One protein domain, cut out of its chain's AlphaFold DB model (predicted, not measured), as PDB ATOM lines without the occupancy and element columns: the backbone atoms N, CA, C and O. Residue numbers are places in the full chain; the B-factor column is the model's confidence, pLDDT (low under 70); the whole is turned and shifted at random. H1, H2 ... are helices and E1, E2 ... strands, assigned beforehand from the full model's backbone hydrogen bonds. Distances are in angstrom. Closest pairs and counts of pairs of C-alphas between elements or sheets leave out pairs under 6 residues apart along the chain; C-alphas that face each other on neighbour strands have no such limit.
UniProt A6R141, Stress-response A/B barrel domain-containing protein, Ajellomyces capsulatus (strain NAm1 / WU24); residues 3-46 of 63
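This is residues 3 to 46 of the 63 residues of the protein "Stress-response A/B barrel domain-containing protein" of Ajellomyces capsulatus (strain NAm1 / WU24) (UniProt A6R141). Picture an open, spread-out piece: a loop at one end, two helices meeting in a corner at the other, and a drawn-out run of chain, residues 17 to 25, between them. The loop is residues 3 to 16, which swing out and fold back so that residues 3 to 4 pair with residues 17 to 18 of E1; residues 8 to 14 stick out free. The printed part has 44 residues, with one named strand and two named helices in the order E1, H1, H2, and its class is mostly helix. It is only just extended, close to loose, with a radius of gyration of the C-alphas of 14.2 A and spans of 37 by 26 by 15 A.

Start at C-alpha 3, at (218.132, 221.752, 158.248); from there residues 3 to 16 hold no named element. Next comes E1, residues 17 to 19, whose first C-alpha is at (216.549, 219.250, 153.570). Then look for C-alpha 26 at (200.935, 207.684, 168.035), where H1 begins; it takes in residues 26 to 34 and measures 11.8 A from first to last C-alpha. H2, residues 37 to 46, is the longest helix, with 10 residues, and runs 14.7 A to C-alpha 46 at (203.820, 222.777, 149.172).

Look first at residues 3 to 4, which pair antiparallel with residues 17 to 18 of E1. E1 pairs with no named strand. Going on along the printed part, you reach H1 by a short link of 6 residues, yet E1 and H1 are apart. E1 and H2 are apart too. From H1 a tight link of 2 residues leads to H2. The two helices touch only at the corner by their link, where the closest C-alphas, those of Tyr 32 and His 39, are 6.5 A apart. Their lines stand at a steep tilt of 55 degrees, and they run the same way. In the backbone, every O i to N i+4 pair of H1 is within hydrogen-bond range, while in H2 this holds for 5 of 6.

To see how large the whole is, find the two C-alphas farthest apart, those of Pro 8 and Lys 35, at 38.1 A. The first and last printed C-alphas, those of Gly 3 and Leu 46, are 17.0 A apart. The printed part has no cut, and neither link is long. The longer stretch without a named element, residues 3 to 16, has its C-alphas 11 to 23 A from the mean of the C-alphas. In the B-factor column you will find a mean pLDDT of 97.0 for the printed part of this model, and no printed residue is under 70.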
ATOM      1  N   GLY A   3     216.986 221.110 158.884       97.69
ATOM      2  CA  GLY A   3     218.132 221.752 158.248       97.69
ATOM      3  C   GLY A   3     218.388 221.293 156.817       97.69
ATOM      4  O   GLY A   3     217.788 220.332 156.335       97.69
ATOM      5  N   LYS A   4     219.285 222.016 156.141       97.88
ATOM      6  CA  LYS A   4     219.811 221.657 154.823       97.88
ATOM      7  C   LYS A   4     220.851 220.546 154.974       97.88
ATOM      8  O   LYS A   4     221.686 220.622 155.873       97.88
ATOM      9  N   ASP A   5     220.814 219.560 154.087       97.69
ATOM     10  CA  ASP A   5     221.843 218.531 154.021       97.69
ATOM     11  C   ASP A   5     223.222 219.137 153.711       97.69
ATOM     12  O   ASP A   5     223.364 220.052 152.891       97.69
ATOM     13  N   ILE A   6     224.231 218.605 154.396       97.31
ATOM     14  CA  ILE A   6     225.645 218.955 154.234       97.31
ATOM     15  C   ILE A   6     226.526 217.705 154.112       97.31
ATOM     16  O   ILE A   6     227.747 217.814 154.247       97.31
ATOM     17  N   SER A   7     225.942 216.516 153.909       97.44
ATOM     18  CA  SER A   7     226.736 215.292 153.826       97.44
ATOM     19  C   SER A   7     227.620 215.306 152.567       97.44
ATOM     20  O   SER A   7     227.144 215.566 151.457       97.44
ATOM     21  N   PRO A   8     228.923 215.002 152.698       97.12
ATOM     22  CA  PRO A   8     229.820 214.883 151.555       97.12
ATOM     23  C   PRO A   8     229.687 213.534 150.824       97.12
ATOM     24  O   PRO A   8     230.360 213.325 149.819       97.12
ATOM     25  N   GLU A   9     228.863 212.606 151.317       97.81
ATOM     26  CA  GLU A   9     228.844 211.208 150.859       97.81
ATOM     27  C   GLU A   9     228.108 211.002 149.527       97.81
ATOM     28  O   GLU A   9     228.290 209.977 148.875       97.81
ATOM     29  N   GLY A  10     227.287 211.963 149.095       96.19
ATOM     30  CA  GLY A  10     226.596 211.904 147.802       96.19
ATOM     31  C   GLY A  10     225.413 210.924 147.739       96.19
ATOM     32  O   GLY A  10     224.923 210.629 146.650       96.19
ATOM     33  N   LEU A  11     224.944 210.411 148.883       97.31
ATOM     34  CA  LEU A  11     223.871 209.407 148.983       97.31
ATOM     35  C   LEU A  11     222.477 209.999 149.257       97.31
ATOM     36  O   LEU A  11     221.543 209.285 149.621       97.31
ATOM     37  N   GLN A  12     222.299 211.302 149.065       96.56
ATOM     38  CA  GLN A  12     221.071 212.015 149.417       96.56
ATOM     39  C   GLN A  12     219.877 211.686 148.518       96.56
ATOM     40  O   GLN A  12     218.757 212.071 148.833       96.56
ATOM     41  N   ASN A  13     220.076 211.027 147.373       96.12
ATOM     42  CA  ASN A  13     218.998 210.670 146.440       96.12
ATOM     43  C   ASN A  13     218.105 211.862 146.027       96.12
ATOM     44  O   ASN A  13     216.884 211.718 145.875       96.12
ATOM     45  N   GLY A  14     218.719 213.040 145.860       96.06
ATOM     46  CA  GLY A  14     218.056 214.293 145.480       96.06
ATOM     47  C   GLY A  14     217.407 215.067 146.634       96.06
ATOM     48  O   GLY A  14     216.909 216.167 146.410       96.06
ATOM     49  N   PHE A  15     217.415 214.546 147.865       97.81
ATOM     50  CA  PHE A  15     216.922 215.285 149.026       97.81
ATOM     51  C   PHE A  15     217.927 216.354 149.465       97.81
ATOM     52  O   PHE A  15     219.134 216.137 149.452       97.81
ATOM     53  N   THR A  16     217.423 217.529 149.843       97.31
ATOM     54  CA  THR A  16     218.268 218.688 150.192       97.31
ATOM     55  C   THR A  16     218.042 219.198 151.604       97.31
ATOM     56  O   THR A  16     218.866 219.953 152.107       97.31
ATOM     57  N   HIS A  17     216.930 218.824 152.232       97.50
ATOM     58  CA  HIS A  17     216.549 219.250 153.570       97.50
ATOM     59  C   HIS A  17     215.907 218.078 154.306       97.50
ATOM     60  O   HIS A  17     215.247 217.245 153.682       97.50
ATOM     61  N   ALA A  18     216.075 218.047 155.623       97.44
ATOM     62  CA  ALA A  18     215.429 217.089 156.505       97.44
ATOM     63  C   ALA A  18     214.779 217.817 157.682       97.44
ATOM     64  O   ALA A  18     215.307 218.813 158.186       97.44
ATOM     65  N   PHE A  19     213.639 217.294 158.119       97.00
ATOM     66  CA  PHE A  19     212.905 217.768 159.283       97.00
ATOM     67  C   PHE A  19     212.541 216.559 160.146       97.00
ATOM     68  O   PHE A  19     212.157 215.520 159.620       97.00
ATOM     69  N   VAL A  20     212.672 216.708 161.461       97.00
ATOM     70  CA  VAL A  20     212.256 215.729 162.468       97.00
ATOM     71  C   VAL A  20     211.225 216.397 163.365       97.00
ATOM     72  O   VAL A  20     211.472 217.488 163.898       97.00
ATOM     73  N   THR A  21     210.092 215.727 163.529       96.56
ATOM     74  CA  THR A  21     209.020 216.110 164.444       96.56
ATOM     75  C   THR A  21     208.835 214.968 165.427       96.56
ATOM     76  O   THR A  21     208.675 213.825 165.016       96.56
ATOM     77  N   GLU A  22     208.892 215.287 166.713       97.12
ATOM     78  CA  GLU A  22     208.695 214.322 167.790       97.12
ATOM     79  C   GLU A  22     207.263 214.440 168.308       97.12
ATOM     80  O   GLU A  22     206.731 215.545 168.438       97.12
ATOM     81  N   PHE A  23     206.655 213.295 168.601       97.62
ATOM     82  CA  PHE A  23     205.325 213.188 169.188       97.62
ATOM     83  C   PHE A  23     205.424 212.371 170.471       97.62
ATOM     84  O   PHE A  23     206.232 211.447 170.554       97.62
ATOM     85  N   GLU A  24     204.598 212.698 171.463       97.38
ATOM     86  CA  GLU A  24     204.569 211.962 172.732       97.38
ATOM     87  C   GLU A  24     204.015 210.538 172.547       97.38
ATOM     88  O   GLU A  24     204.416 209.609 173.246       97.38
ATOM     89  N   ASN A  25     203.112 210.355 171.580       97.00
ATOM     90  CA  ASN A  25     202.459 209.086 171.270       97.00
ATOM     91  C   ASN A  25     201.957 209.048 169.810       97.00
ATOM     92  O   ASN A  25     202.074 210.018 169.052       97.00
ATOM     93  N   ALA A  26     201.418 207.897 169.399       97.38
ATOM     94  CA  ALA A  26     200.935 207.684 168.035       97.38
ATOM     95  C   ALA A  26     199.646 208.466 167.741       97.38
ATOM     96  O   ALA A  26     199.441 208.903 166.609       97.38
ATOM     97  N   GLU A  27     198.795 208.675 168.743       98.25
ATOM     98  CA  GLU A  27     197.538 209.405 168.613       98.25
ATOM     99  C   GLU A  27     197.771 210.884 168.272       98.25
ATOM    100  O   GLU A  27     197.074 211.434 167.414       98.25
ATOM    101  N   ASP A  28     198.784 211.509 168.876       98.38
ATOM    102  CA  ASP A  28     199.184 212.890 168.596       98.38
ATOM    103  C   ASP A  28     199.732 213.040 167.173       98.38
ATOM    104  O   ASP A  28     199.357 213.970 166.450       98.38
ATOM    105  N   ARG A  29     200.559 212.085 166.727       98.19
ATOM    106  CA  ARG A  29     201.024 212.010 165.335       98.19
ATOM    107  C   ARG A  29     199.847 211.859 164.370       98.19
ATOM    108  O   ARG A  29     199.786 212.555 163.354       98.19
ATOM    109  N   ASP A  30     198.909 210.962 164.663       98.50
ATOM    110  CA  ASP A  30     197.753 210.695 163.803       98.50
ATOM    111  C   ASP A  30     196.829 211.911 163.715       98.50
ATOM    112  O   ASP A  30     196.329 212.242 162.637       98.50
ATOM    113  N   TYR A  31     196.634 212.628 164.823       98.56
ATOM    114  CA  TYR A  31     195.920 213.897 164.810       98.56
ATOM    115  C   TYR A  31     196.635 214.930 163.933       98.56
ATOM    116  O   TYR A  31     196.010 215.483 163.027       98.56
ATOM    117  N   TYR A  32     197.933 215.155 164.154       98.19
ATOM    118  CA  TYR A  32     198.724 216.126 163.396       98.19
ATOM    119  C   TYR A  32     198.700 215.842 161.889       98.19
ATOM    120  O   TYR A  32     198.481 216.743 161.088       98.19
ATOM    121  N   THR A  33     198.868 214.581 161.495       97.06
ATOM    122  CA  THR A  33     198.969 214.194 160.080       97.06
ATOM    123  C   THR A  33     197.619 214.131 159.363       97.06
ATOM    124  O   THR A  33     197.554 214.427 158.171       97.06
ATOM    125  N   GLN A  34     196.536 213.757 160.054       97.19
ATOM    126  CA  GLN A  34     195.256 213.438 159.401       97.19
ATOM    127  C   GLN A  34     194.126 214.420 159.715       97.19
ATOM    128  O   GLN A  34     193.151 214.481 158.963       97.19
ATOM    129  N   LYS A  35     194.196 215.139 160.839       98.25
ATOM    130  CA  LYS A  35     193.061 215.909 161.376       98.25
ATOM    131  C   LYS A  35     193.377 217.376 161.619       98.25
ATOM    132  O   LYS A  35     192.447 218.177 161.558       98.25
ATOM    133  N   ASP A  36     194.628 217.733 161.896       98.50
ATOM    134  CA  ASP A  36     195.012 219.120 162.148       98.50
ATOM    135  C   ASP A  36     194.819 219.972 160.875       98.50
ATOM    136  O   ASP A  36     195.555 219.809 159.894       98.50
ATOM    137  N   PRO A  37     193.851 220.911 160.862       98.12
ATOM    138  CA  PRO A  37     193.591 221.732 159.686       98.12
ATOM    139  C   PRO A  37     194.782 222.625 159.312       98.12
ATOM    140  O   PRO A  37     194.923 222.978 158.140       98.12
ATOM    141  N   VAL A  38     195.649 222.981 160.266       98.19
ATOM    142  CA  VAL A  38     196.839 223.801 160.006       98.19
ATOM    143  C   VAL A  38     197.887 222.987 159.253       98.19
ATOM    144  O   VAL A  38     198.406 223.456 158.236       98.19
ATOM    145  N   HIS A  39     198.155 221.754 159.688       96.75
ATOM    146  CA  HIS A  39     199.058 220.849 158.977       96.75
ATOM    147  C   HIS A  39     198.547 220.522 157.566       96.75
ATOM    148  O   HIS A  39     199.298 220.626 156.595       96.75
ATOM    149  N   LEU A  40     197.258 220.199 157.423       97.38
ATOM    150  CA  LEU A  40     196.663 219.871 156.124       97.38
ATOM    151  C   LEU A  40     196.723 221.051 155.138       97.38
ATOM    152  O   LEU A  40     197.020 220.863 153.951       97.38
ATOM    153  N   ALA A  41     196.494 222.276 155.620       96.75
ATOM    154  CA  ALA A  41     196.650 223.486 154.815       96.75
ATOM    155  C   ALA A  41     198.114 223.711 154.408       96.75
ATOM    156  O   ALA A  41     198.391 224.041 153.251       96.75
ATOM    157  N   PHE A  42     199.054 223.483 155.331       94.50
ATOM    158  CA  PHE A  42     200.483 223.578 155.052       94.50
ATOM    159  C   PHE A  42     200.909 222.592 153.960       94.50
ATOM    160  O   PHE A  42     201.435 223.038 152.945       94.50
ATOM    161  N   VAL A  43     200.612 221.293 154.086       94.06
ATOM    162  CA  VAL A  43     200.973 220.283 153.070       94.06
ATOM    163  C   VAL A  43     200.375 220.619 151.701       94.06
ATOM    164  O   VAL A  43     201.071 220.536 150.688       94.06
ATOM    165  N   SER A  44     199.125 221.087 151.660       92.88
ATOM    166  CA  SER A  44     198.473 221.512 150.413       92.88
ATOM    167  C   SER A  44     199.227 222.650 149.709       92.88
ATOM    168  O   SER A  44     199.324 222.668 148.479       92.88
ATOM    169  N   SER A  45     199.816 223.576 150.476       93.62
ATOM    170  CA  SER A  45     200.574 224.715 149.938       93.62
ATOM    171  C   SER A  45     201.908 224.339 149.279       93.62
ATOM    172  O   SER A  45     202.433 225.109 148.477       93.62
ATOM    173  N   LEU A  46     202.459 223.155 149.575       92.06
ATOM    174  CA  LEU A  46     203.820 222.777 149.172       92.06
ATOM    175  C   LEU A  46     203.916 222.186 147.759       92.06
ATOM    176  O   LEU A  46     205.012 222.094 147.206       92.06
TER     177      LEU A  46